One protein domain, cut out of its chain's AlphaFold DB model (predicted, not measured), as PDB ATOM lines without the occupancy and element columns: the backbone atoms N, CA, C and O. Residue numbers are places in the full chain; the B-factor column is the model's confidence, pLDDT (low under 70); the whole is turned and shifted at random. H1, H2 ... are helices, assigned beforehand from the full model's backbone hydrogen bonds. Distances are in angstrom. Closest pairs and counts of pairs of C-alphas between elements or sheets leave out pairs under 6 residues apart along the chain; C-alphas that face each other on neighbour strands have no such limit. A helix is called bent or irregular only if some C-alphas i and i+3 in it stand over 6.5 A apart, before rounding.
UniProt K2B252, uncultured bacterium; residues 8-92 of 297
ATOM      1  N   ASP A   8     112.165  85.098 242.877       66.31
ATOM      2  CA  ASP A   8     111.495  86.261 243.449       66.31
ATOM      3  C   ASP A   8     110.221  86.600 242.666       66.31
ATOM      4  O   ASP A   8     109.195  86.932 243.272       66.31
ATOM      5  N   ALA A   9     110.207  86.394 241.345       70.06
ATOM      6  CA  ALA A   9     108.984  86.459 240.543       70.06
ATOM      7  C   ALA A   9     107.985  85.347 240.915       70.06
ATOM      8  O   ALA A   9     106.780  85.610 240.996       70.06
ATOM      9  N   LEU A  10     108.457  84.126 241.193       67.75
ATOM     10  CA  LEU A  10     107.618  83.015 241.661       67.75
ATOM     11  C   LEU A  10     106.988  83.339 243.027       67.75
ATOM     12  O   LEU A  10     105.784  83.155 243.212       67.75
ATOM     13  N   LYS A  11     107.779  83.885 243.961       66.62
ATOM     14  CA  LYS A  11     107.313  84.332 245.285       66.62
ATOM     15  C   LYS A  11     106.320  85.489 245.188       66.62
ATOM     16  O   LYS A  11     105.269  85.453 245.826       66.62
ATOM     17  N   THR A  12     106.595  86.478 244.340       73.00
ATOM     18  CA  THR A  12     105.697  87.622 244.094       73.00
ATOM     19  C   THR A  12     104.350  87.169 243.520       73.00
ATOM     20  O   THR A  12     103.295  87.708 243.864       73.00
ATOM     21  N   ASN A  13     104.363  86.123 242.692       72.38
ATOM     22  CA  ASN A  13     103.169  85.535 242.090       72.38
ATOM     23  C   ASN A  13     102.602  84.347 242.872       72.38
ATOM     24  O   ASN A  13     101.707  83.669 242.371       72.38
ATOM     25  N   ALA A  14     103.053  84.101 244.103       70.00
ATOM     26  CA  ALA A  14     102.718  82.879 244.828       70.00
ATOM     27  C   ALA A  14     101.206  82.688 245.067       70.00
ATOM     28  O   ALA A  14     100.730  81.561 245.135       70.00
ATOM     29  N   LYS A  15     100.428  83.780 245.083       71.31
ATOM     30  CA  LYS A  15      98.952  83.773 245.130       71.31
ATOM     31  C   LYS A  15      98.271  83.106 243.920       71.31
ATOM     32  O   LYS A  15      97.095  82.762 244.005       71.31
ATOM     33  N   ASN A  16      98.982  82.968 242.798       75.06
ATOM     34  CA  ASN A  16      98.477  82.363 241.564       75.06
ATOM     35  C   ASN A  16      98.647  80.837 241.546       75.06
ATOM     36  O   ASN A  16      98.099  80.184 240.660       75.06
ATOM     37  N   TYR A  17      99.385  80.276 242.503       69.62
ATOM     38  CA  TYR A  17      99.682  78.853 242.585       69.62
ATOM     39  C   TYR A  17      98.975  78.238 243.792       69.62
ATOM     40  O   TYR A  17      98.937  78.834 244.866       69.62
ATOM     41  N   ASP A  18      98.436  77.031 243.623       66.94
ATOM     42  CA  ASP A  18      97.822  76.288 244.729       66.94
ATOM     43  C   ASP A  18      98.888  75.727 245.687       66.94
ATOM     44  O   ASP A  18      98.660  75.625 246.889       66.94
ATOM     45  N   LEU A  19     100.076  75.392 245.170       67.62
ATOM     46  CA  LEU A  19     101.211  74.911 245.951       67.62
ATOM     47  C   LEU A  19     102.540  75.328 245.309       67.62
ATOM     48  O   LEU A  19     102.731  75.165 244.106       67.62
ATOM     49  N   ILE A  20     103.481  75.786 246.135       67.50
ATOM     50  CA  ILE A  20     104.883  75.995 245.762       67.50
ATOM     51  C   ILE A  20     105.740  75.082 246.641       67.50
ATOM     52  O   ILE A  20     105.495  74.933 247.833       67.50
ATOM     53  N   LEU A  21     106.723  74.411 246.041       64.94
ATOM     54  CA  LEU A  21     107.674  73.555 246.747       64.94
ATOM     55  C   LEU A  21     109.089  73.993 246.369       64.94
ATOM     56  O   LEU A  21     109.432  73.992 245.190       64.94
ATOM     57  N   THR A  22     109.925  74.313 247.357       63.34
ATOM     58  CA  THR A  22     111.320  74.719 247.128       63.34
ATOM     59  C   THR A  22     112.274  73.640 247.621       63.34
ATOM     60  O   THR A  22     112.878  73.720 248.689       63.34
ATOM     61  N   ILE A  23     112.437  72.588 246.826       62.25
ATOM     62  CA  ILE A  23     113.305  71.473 247.207       62.25
ATOM     63  C   ILE A  23     114.769  71.898 247.070       62.25
ATOM     64  O   ILE A  23     115.353  71.864 245.992       62.25
ATOM     65  N   THR A  24     115.368  72.288 248.188       62.78
ATOM     66  CA  THR A  24     116.820  72.376 248.335       62.78
ATOM     67  C   THR A  24     117.364  71.036 248.822       62.78
ATOM     68  O   THR A  24     116.609  70.143 249.214       62.78
ATOM     69  N   ASP A  25     118.684  70.895 248.876       60.69
ATOM     70  CA  ASP A  25     119.368  69.746 249.479       60.69
ATOM     71  C   ASP A  25     119.052  69.530 250.978       60.69
ATOM     72  O   ASP A  25     119.500  68.546 251.564       60.69
ATOM     73  N   TRP A  26     118.242  70.413 251.577       59.31
ATOM     74  CA  TRP A  26     117.815  70.407 252.982       59.31
ATOM     75  C   TRP A  26     116.297  70.587 253.145       59.31
ATOM     76  O   TRP A  26     115.806  70.696 254.267       59.31
ATOM     77  N   LEU A  27     115.574  70.583 252.017       58.84
ATOM     78  CA  LEU A  27     114.128  70.697 251.878       58.84
ATOM     79  C   LEU A  27     113.485  71.888 252.618       58.84
ATOM     80  O   LEU A  27     112.938  71.765 253.721       58.84
ATOM     81  N   GLU A  28     113.397  73.022 251.930       55.84
ATOM     82  CA  GLU A  28     112.508  74.112 252.319       55.84
ATOM     83  C   GLU A  28     111.127  73.876 251.683       55.84
ATOM     84  O   GLU A  28     111.002  73.574 250.504       55.84
ATOM     85  N   VAL A  29     110.047  73.919 252.463       55.44
ATOM     86  CA  VAL A  29     108.710  73.833 251.856       55.44
ATOM     87  C   VAL A  29     107.907  75.012 252.339       55.44
ATOM     88  O   VAL A  29     107.520  75.037 253.507       55.44
ATOM     89  N   GLU A  30     107.708  75.971 251.445       56.50
ATOM     90  CA  GLU A  30     106.905  77.163 251.668       56.50
ATOM     91  C   GLU A  30     105.533  76.952 251.025       56.50
ATOM     92  O   GLU A  30     105.403  76.903 249.807       56.50
ATOM     93  N   VAL A  31     104.498  76.780 251.847       54.62
ATOM     94  CA  VAL A  31     103.131  76.565 251.358       54.62
ATOM     95  C   VAL A  31     102.434  77.918 251.246       54.62
ATOM     96  O   VAL A  31     102.213  78.572 252.263       54.62
ATOM     97  N   ASN A  32     102.037  78.325 250.037       54.66
ATOM     98  CA  ASN A  32     101.118  79.450 249.868       54.66
ATOM     99  C   ASN A  32      99.671  78.945 249.955       54.66
ATOM    100  O   ASN A  32      99.150  78.354 249.016       54.66
ATOM    101  N   THR A  33      99.013  79.146 251.096       52.16
ATOM    102  CA  THR A  33      97.619  78.733 251.307       52.16
ATOM    103  C   THR A  33      96.653  79.891 251.069       52.16
ATOM    104  O   THR A  33      96.021  80.368 252.009       52.16
ATOM    105  N   ASN A  34      96.509  80.354 249.826       47.50
ATOM    106  CA  ASN A  34      95.396  81.251 249.469       47.50
ATOM    107  C   ASN A  34      94.186  80.514 248.872       47.50
ATOM    108  O   ASN A  34      93.129  81.112 248.677       47.50
ATOM    109  N   LYS A  35      94.296  79.202 248.638       52.69
ATOM    110  CA  LYS A  35      93.190  78.337 248.214       52.69
ATOM    111  C   LYS A  35      93.189  77.055 249.038       52.69
ATOM    112  O   LYS A  35      94.244  76.556 249.429       52.69
ATOM    113  N   LYS A  36      91.997  76.525 249.334       52.75
ATOM    114  CA  LYS A  36      91.862  75.188 249.924       52.75
ATOM    115  C   LYS A  36      92.528  74.206 248.963       52.75
ATOM    116  O   LYS A  36      92.031  74.040 247.852       52.75
ATOM    117  N   LEU A  37      93.611  73.563 249.396       53.62
ATOM    118  CA  LEU A  37      94.210  72.408 248.730       53.62
ATOM    119  C   LEU A  37      93.226  71.222 248.778       53.62
ATOM    120  O   LEU A  37      93.460  70.239 249.460       53.62
ATOM    121  N   HIS A  38      92.067  71.324 248.132       53.53
ATOM    122  CA  HIS A  38      91.125  70.212 248.026       53.53
ATOM    123  C   HIS A  38      91.536  69.283 246.883       53.53
ATOM    124  O   HIS A  38      91.949  69.738 245.819       53.53
ATOM    125  N   PRO A  39      91.303  67.981 247.064       50.69
ATOM    126  CA  PRO A  39      92.333  67.078 247.550       50.69
ATOM    127  C   PRO A  39      93.489  66.983 246.535       50.69
ATOM    128  O   PRO A  39      93.474  66.141 245.635       50.69
ATOM    129  N   LEU A  40      94.537  67.799 246.701       52.06
ATOM    130  CA  LEU A  40      95.855  67.349 246.248       52.06
ATOM    131  C   LEU A  40      96.070  66.015 246.957       52.06
ATOM    132  O   LEU A  40      95.960  65.987 248.177       52.06
ATOM    133  N   SER A  41      96.232  64.931 246.188       55.91
ATOM    134  CA  SER A  41      96.174  63.528 246.636       55.91
ATOM    135  C   SER A  41      96.567  63.345 248.107       55.91
ATOM    136  O   SER A  41      97.568  63.921 248.518       55.91
ATOM    137  N   LEU A  42      95.853  62.515 248.879       57.09
ATOM    138  CA  LEU A  42      96.182  62.174 250.282       57.09
ATOM    139  C   LEU A  42      97.697  61.998 250.540       57.09
ATOM    140  O   LEU A  42      98.195  62.305 251.619       57.09
ATOM    141  N   SER A  43      98.438  61.552 249.524       61.78
ATOM    142  CA  SER A  43      99.898  61.500 249.445       61.78
ATOM    143  C   SER A  43     100.624  62.832 249.723       61.78
ATOM    144  O   SER A  43     101.577  62.836 250.491       61.78
ATOM    145  N   ILE A  44     100.198  63.964 249.154       64.69
ATOM    146  CA  ILE A  44     100.818  65.288 249.352       64.69
ATOM    147  C   ILE A  44     100.551  65.805 250.771       64.69
ATOM    148  O   ILE A  44     101.484  66.221 251.456       64.69
ATOM    149  N   GLU A  45      99.316  65.713 251.272       62.97
ATOM    150  CA  GLU A  45      99.012  66.057 252.671       62.97
ATOM    151  C   GLU A  45      99.795  65.182 253.664       62.97
ATOM    152  O   GLU A  45     100.296  65.678 254.680       62.97
ATOM    153  N   LYS A  46      99.959  63.889 253.355       66.50
ATOM    154  CA  LYS A  46     100.781  62.960 254.142       66.50
ATOM    155  C   LYS A  46     102.240  63.411 254.199       66.50
ATOM    156  O   LYS A  46     102.806  63.425 255.290       66.50
ATOM    157  N   ILE A  47     102.815  63.845 253.075       66.75
ATOM    158  CA  ILE A  47     104.173  64.409 253.018       66.75
ATOM    159  C   ILE A  47     104.298  65.599 253.986       66.75
ATOM    160  O   ILE A  47     105.228  65.651 254.790       66.75
ATOM    161  N   PHE A  48     103.331  66.523 253.994       65.25
ATOM    162  CA  PHE A  48     103.343  67.689 254.888       65.25
ATOM    163  C   PHE A  48     103.190  67.339 256.371       65.25
ATOM    164  O   PHE A  48     103.899  67.886 257.223       65.25
ATOM    165  N   LYS A  49     102.276  66.421 256.699       66.06
ATOM    166  CA  LYS A  49     102.058  65.969 258.078       66.06
ATOM    167  C   LYS A  49     103.277  65.216 258.615       66.06
ATOM    168  O   LYS A  49     103.713  65.478 259.735       66.06
ATOM    169  N   ASN A  50     103.857  64.333 257.803       67.12
ATOM    170  CA  ASN A  50     105.041  63.559 258.168       67.12
ATOM    171  C   ASN A  50     106.284  64.440 258.274       67.12
ATOM    172  O   ASN A  50     107.042  64.278 259.230       67.12
ATOM    173  N   LYS A  51     106.428  65.453 257.405       67.44
ATOM    174  CA  LYS A  51     107.449  66.499 257.545       67.44
ATOM    175  C   LYS A  51     107.406  67.105 258.949       67.44
ATOM    176  O   LYS A  51     108.419  67.125 259.635       67.44
ATOM    177  N   LYS A  52     106.239  67.549 259.429       63.97
ATOM    178  CA  LYS A  52     106.130  68.173 260.760       63.97
ATOM    179  C   LYS A  52     106.644  67.262 261.883       63.97
ATOM    180  O   LYS A  52     107.315  67.757 262.780       63.97
ATOM    181  N   ASN A  53     106.371  65.960 261.824       68.88
ATOM    182  CA  ASN A  53     106.809  65.011 262.851       68.88
ATOM    183  C   ASN A  53     108.303  64.680 262.731       68.88
ATOM    184  O   ASN A  53     109.037  64.752 263.714       68.88
ATOM    185  N   ASN A  54     108.771  64.387 261.517       70.25
ATOM    186  CA  ASN A  54     110.155  63.985 261.272       70.25
ATOM    187  C   ASN A  54     111.136  65.150 261.460       70.25
ATOM    188  O   ASN A  54     112.298  64.909 261.767       70.25
ATOM    189  N   PHE A  55     110.689  66.403 261.314       70.81
ATOM    190  CA  PHE A  55     111.533  67.597 261.410       70.81
ATOM    191  C   PHE A  55     111.666  68.161 262.825       70.81
ATOM    192  O   PHE A  55     112.620  68.892 263.070       70.81
ATOM    193  N   GLN A  56     110.768  67.835 263.764       71.88
ATOM    194  CA  GLN A  56     110.790  68.414 265.119       71.88
ATOM    195  C   GLN A  56     112.143  68.235 265.818       71.88
ATOM    196  O   GLN A  56     112.641  69.162 266.450       71.88
ATOM    197  N   HIS A  57     112.781  67.078 265.638       73.44
ATOM    198  CA  HIS A  57     114.099  66.795 266.210       73.44
ATOM    199  C   HIS A  57     115.260  67.515 265.506       73.44
ATOM    200  O   HIS A  57     116.351  67.590 266.068       73.44
ATOM    201  N   TYR A  58     115.043  68.045 264.298       73.62
ATOM    202  CA  TYR A  58     116.077  68.685 263.478       73.62
ATOM    203  C   TYR A  58     115.824  70.171 263.231       73.62
ATOM    204  O   TYR A  58     116.595  70.819 262.524       73.62
ATOM    205  N   ASP A  59     114.771  70.722 263.832       71.88
ATOM    206  CA  ASP A  59     114.341  72.107 263.663       71.88
ATOM    207  C   ASP A  59     115.489  73.098 263.915       71.88
ATOM    208  O   ASP A  59     115.663  74.045 263.151       71.88
ATOM    209  N   LEU A  60     116.359  72.818 264.894       75.12
ATOM    210  CA  LEU A  60     117.556  73.619 265.148       75.12
ATOM    211  C   LEU A  60     118.521  73.638 263.951       75.12
ATOM    212  O   LEU A  60     118.921  74.718 263.516       75.12
ATOM    213  N   TYR A  61     118.873  72.470 263.400       73.19
ATOM    214  CA  TYR A  61     119.786  72.362 262.254       73.19
ATOM    215  C   TYR A  61     119.237  73.099 261.030       73.19
ATOM    216  O   TYR A  61     119.988  73.727 260.288       73.19
ATOM    217  N   LEU A  62     117.917  73.056 260.848       69.19
ATOM    218  CA  LEU A  62     117.237  73.640 259.698       69.19
ATOM    219  C   LEU A  62     117.038  75.154 259.844       69.19
ATOM    220  O   LEU A  62     117.341  75.903 258.918       69.19
ATOM    221  N   ARG A  63     116.608  75.640 261.018       68.44
ATOM    222  CA  ARG A  63     116.439  77.081 261.282       68.44
ATOM    223  C   ARG A  63     117.769  77.819 261.381       68.44
ATOM    224  O   ARG A  63     117.872  78.969 260.966       68.44
ATOM    225  N   LYS A  64     118.800  77.177 261.934       72.88
ATOM    226  CA  LYS A  64     120.151  77.741 262.089       72.88
ATOM    227  C   LYS A  64     121.117  77.156 261.057       72.88
ATOM    228  O   LYS A  64     122.290  76.928 261.342       72.88
ATOM    229  N   ARG A  65     120.618  76.968 259.831       66.31
ATOM    230  CA  ARG A  65     121.316  76.342 258.695       66.31
ATOM    231  C   ARG A  65     122.750  76.823 258.488       66.31
ATOM    232  O   ARG A  65     123.638  76.011 258.274       66.31
ATOM    233  N   TYR A  66     122.993  78.128 258.565       65.19
ATOM    234  CA  TYR A  66     124.315  78.702 258.314       65.19
ATOM    235  C   TYR A  66     125.348  78.261 259.361       65.19
ATOM    236  O   TYR A  66     126.513  78.126 259.024       65.19
ATOM    237  N   LEU A  67     124.905  77.936 260.582       70.56
ATOM    238  CA  LEU A  67     125.769  77.512 261.686       70.56
ATOM    239  C   LEU A  67     125.993  75.998 261.742       70.56
ATOM    240  O   LEU A  67     127.030  75.554 262.223       70.56
ATOM    241  N   PHE A  68     125.026  75.190 261.291       79.88
ATOM    242  CA  PHE A  68     125.025  73.741 261.553       79.88
ATOM    243  C   PHE A  68     125.100  72.848 260.310       79.88
ATOM    244  O   PHE A  68     124.921  71.633 260.426       79.88
ATOM    245  N   LYS A  69     125.396  73.403 259.127       79.44
ATOM    246  CA  LYS A  69     125.547  72.626 257.878       79.44
ATOM    247  C   LYS A  69     126.505  71.438 258.026       79.44
ATOM    248  O   LYS A  69     126.183  70.343 257.570       79.44
ATOM    249  N   GLY A  70     127.653  71.633 258.679       84.38
ATOM    250  CA  GLY A  70     128.628  70.562 258.902       84.38
ATOM    251  C   GLY A  70     128.082  69.492 259.843       84.38
ATOM    252  O   GLY A  70     128.078  68.307 259.516       84.38
ATOM    253  N   TYR A  71     127.526  69.920 260.978       87.38
ATOM    254  CA  TYR A  71     126.972  69.033 262.004       87.38
ATOM    255  C   TYR A  71     125.804  68.181 261.515       87.38
ATOM    256  O   TYR A  71     125.701  67.014 261.882       87.38
ATOM    257  N   TYR A  72     124.940  68.722 260.662       86.44
ATOM    258  CA  TYR A  72     123.845  67.927 260.118       86.44
ATOM    259  C   TYR A  72     124.345  66.769 259.262       86.44
ATOM    260  O   TYR A  72     123.774  65.687 259.348       86.44
ATOM    261  N   ALA A  73     125.402  66.952 258.459       89.25
ATOM    262  CA  ALA A  73     125.950  65.849 257.668       89.25
ATOM    263  C   ALA A  73     126.369  64.683 258.581       89.25
ATOM    264  O   ALA A  73     126.062  63.529 258.288       89.25
ATOM    265  N   TYR A  74     126.980  64.984 259.732       91.44
ATOM    266  CA  TYR A  74     127.286  63.979 260.753       91.44
ATOM    267  C   TYR A  74     126.035  63.354 261.373       91.44
ATOM    268  O   TYR A  74     125.981  62.134 261.514       91.44
ATOM    269  N   GLU A  75     125.026  64.153 261.725       88.25
ATOM    270  CA  GLU A  75     123.787  63.635 262.315       88.25
ATOM    271  C   GLU A  75     123.018  62.728 261.343       88.25
ATOM    272  O   GLU A  75     122.488  61.697 261.758       88.25
ATOM    273  N   MET A  76     122.994  63.058 260.048       89.12
ATOM    274  CA  MET A  76     122.384  62.208 259.021       89.12
ATOM    275  C   MET A  76     123.128  60.890 258.877       89.12
ATOM    276  O   MET A  76     122.505  59.830 258.934       89.12
ATOM    277  N   VAL A  77     124.457  60.943 258.778       92.56
ATOM    278  CA  VAL A  77     125.296  59.742 258.674       92.56
ATOM    279  C   VAL A  77     125.128  58.848 259.901       92.56
ATOM    280  O   VAL A  77     124.953  57.640 259.752       92.56
ATOM    281  N   ARG A  78     125.085  59.419 261.113       92.00
ATOM    282  CA  ARG A  78     124.854  58.673 262.366       92.00
ATOM    283  C   ARG A  78     123.530  57.903 262.359       92.00
ATOM    284  O   ARG A  78     123.411  56.880 263.025       92.00
ATOM    285  N   ARG A  79     122.539  58.386 261.610       88.69
ATOM    286  CA  ARG A  79     121.225  57.751 261.445       88.69
ATOM    287  C   ARG A  79     121.124  56.854 260.209       88.69
ATOM    288  O   ARG A  79     120.043  56.351 259.926       88.69
ATOM    289  N   GLY A  80     122.228  56.639 259.494       90.69
ATOM    290  CA  GLY A  80     122.266  55.807 258.293       90.69
ATOM    291  C   GLY A  80     121.753  56.505 257.033       90.69
ATOM    292  O   GLY A  80     121.394  55.828 256.073       90.69
ATOM    293  N   PHE A  81     121.704  57.841 257.016       89.19
ATOM    294  CA  PHE A  81     121.293  58.620 255.850       89.19
ATOM    295  C   PHE A  81     122.474  59.322 255.168       89.19
ATOM    296  O   PHE A  81     123.430  59.750 255.808       89.19
ATOM    297  N   ASN A  82     122.358  59.507 253.854       89.38
ATOM    298  CA  ASN A  82     123.249  60.325 253.034       89.38
ATOM    299  C   ASN A  82     122.477  61.488 252.388       89.38
ATOM    300  O   ASN A  82     121.278  61.662 252.620       89.38
ATOM    301  N   ARG A  83     123.153  62.272 251.540       86.25
ATOM    302  CA  ARG A  83     122.562  63.441 250.870       86.25
ATOM    303  C   ARG A  83     121.321  63.130 250.024       86.25
ATOM    304  O   ARG A  83     120.495  64.013 249.823       86.25
ATOM    305  N   ILE A  84     121.187  61.905 249.521       83.06
ATOM    306  CA  ILE A  84     120.060  61.475 248.684       83.06
ATOM    307  C   ILE A  84     118.925  60.907 249.547       83.06
ATOM    308  O   ILE A  84     117.757  61.233 249.336       83.06
ATOM    309  N   SER A  85     119.248  60.064 250.529       85.44
ATOM    310  CA  SER A  85     118.244  59.373 251.340       85.44
ATOM    311  C   SER A  85     117.643  60.250 252.439       85.44
ATOM    312  O   SER A  85     116.494  60.028 252.816       85.44
ATOM    313  N   ALA A  86     118.383  61.247 252.947       84.00
ATOM    314  CA  ALA A  86     117.898  62.138 253.999       84.00
ATOM    315  C   ALA A  86     116.632  62.907 253.565       84.00
ATOM    316  O   ALA A  86     115.616  62.769 254.250       84.00
ATOM    317  N   PRO A  87     116.599  63.622 252.416       78.31
ATOM    318  CA  PRO A  87     115.370  64.262 251.938       78.31
ATOM    319  C   PRO A  87     114.195  63.289 251.766       78.31
ATOM    320  O   PRO A  87     113.063  63.631 252.099       78.31
ATOM    321  N   GLY A  88     114.465  62.064 251.300       78.62
ATOM    322  CA  GLY A  88     113.462  61.004 251.174       78.62
ATOM    323  C   GLY A  88     112.805  60.641 252.500       78.62
ATOM    324  O   GLY A  88     111.585  60.683 252.620       78.62
ATOM    325  N   TYR A  89     113.615  60.364 253.523       80.12
ATOM    326  CA  TYR A  89     113.136  60.085 254.880       80.12
ATOM    327  C   TYR A  89     112.303  61.242 255.448       80.12
ATOM    328  O   TYR A  89     111.224  61.054 256.013       80.12
ATOM    329  N   PHE A  90     112.794  62.461 255.257       74.88
ATOM    330  CA  PHE A  90     112.161  63.680 255.735       74.88
ATOM    331  C   PHE A  90     110.783  63.931 255.126       74.88
ATOM    332  O   PHE A  90     109.871  64.382 255.823       74.88
ATOM    333  N   LEU A  91     110.631  63.613 253.846       72.38
ATOM    334  CA  LEU A  91     109.383  63.775 253.116       72.38
ATOM    335  C   LEU A  91     108.478  62.544 253.139       72.38
ATOM    336  O   LEU A  91     107.378  62.624 252.605       72.38
ATOM    337  N   ASP A  92     108.916  61.418 253.708       73.88
ATOM    338  CA  ASP A  92     108.259  60.120 253.498       73.88
ATOM    339  C   ASP A  92     108.116  59.785 251.993       73.88
ATOM    340  O   ASP A  92     107.101  59.264 251.530       73.88
TER     341      ASP A  92
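AT A GLANCE: This is residues 8 to 92 of the 297 residues of a protein of uncultured bacterium (UniProt K2B252). A kinked helix, H2, turns through 91 degrees near residue 57 and leads into H3, and after H3 the chain folds back so that H4 packs on residues 47 to 55 of H2, the three helices making a nearly closed round. A long stretch with no named element, residues 13 to 41, runs toward the helices and back as a narrow loop, with the small helix H1 before it, apart from the other three. The printed part has 85 residues and four named helices, H1, H2, H3 and H4 along the chain, and no named strand: all helix. It is only just loose, close to compact, with a radius of gyration of the C-alphas of 14.4 A and spans of 40 by 29 by 20 A.

HOW THE PARTS SIT: H1, residues 8 to 12, is apart from H2, residues 42 to 63, from H3, residues 65 to 78, and from H4, residues 85 to 91. H2 touches H3 with residue 61 alone; the closest C-alphas, of Tyr 61 and Phe 68, are 5.5 A apart. Their lines are only just about perpendicular, at 70.5 degrees. H2 touches H4 with its residues 47 to 55 alone, at a steep tilt of 64 degrees, opposite ways; the closest C-alphas, of Ile 47 and Leu 91, are 5.2 A apart. H3 and H4 are close but not clearly touching, with the C-alphas of Met 76 and Ala 86 closest at 6.7 A. Every O i to N i+4 pair is within hydrogen-bond range in H1 and H4, against 13 of 18 in H2 and 6 of 10 in H3.

IN THESE COORDINATES: H1 begins at C-alpha 8, (111.495, 86.261, 243.449), and is 6.0 A long. H2, from C-alpha 42 at (96.182, 62.174, 250.282), is 27.5 A long; H3 is 18.4 A. Both are irregular: C-alphas 57 and 60 are 7.7 A apart, C-alphas 67 and 70 8.0 A. H4, 10.1 A long, ends at C-alpha 91, (109.383, 63.775, 253.116).

THE WHOLE: The C-alphas of Asn 16 and Arg 78 are the two farthest apart, 41.1 A. The printed part has no cut. The link from H1 to H2 is long, H2 to H3 tight, H3 to H4 short. The mean pLDDT of the printed part is 70.2, and 44 residues are under 70, among them residues 17 to 53.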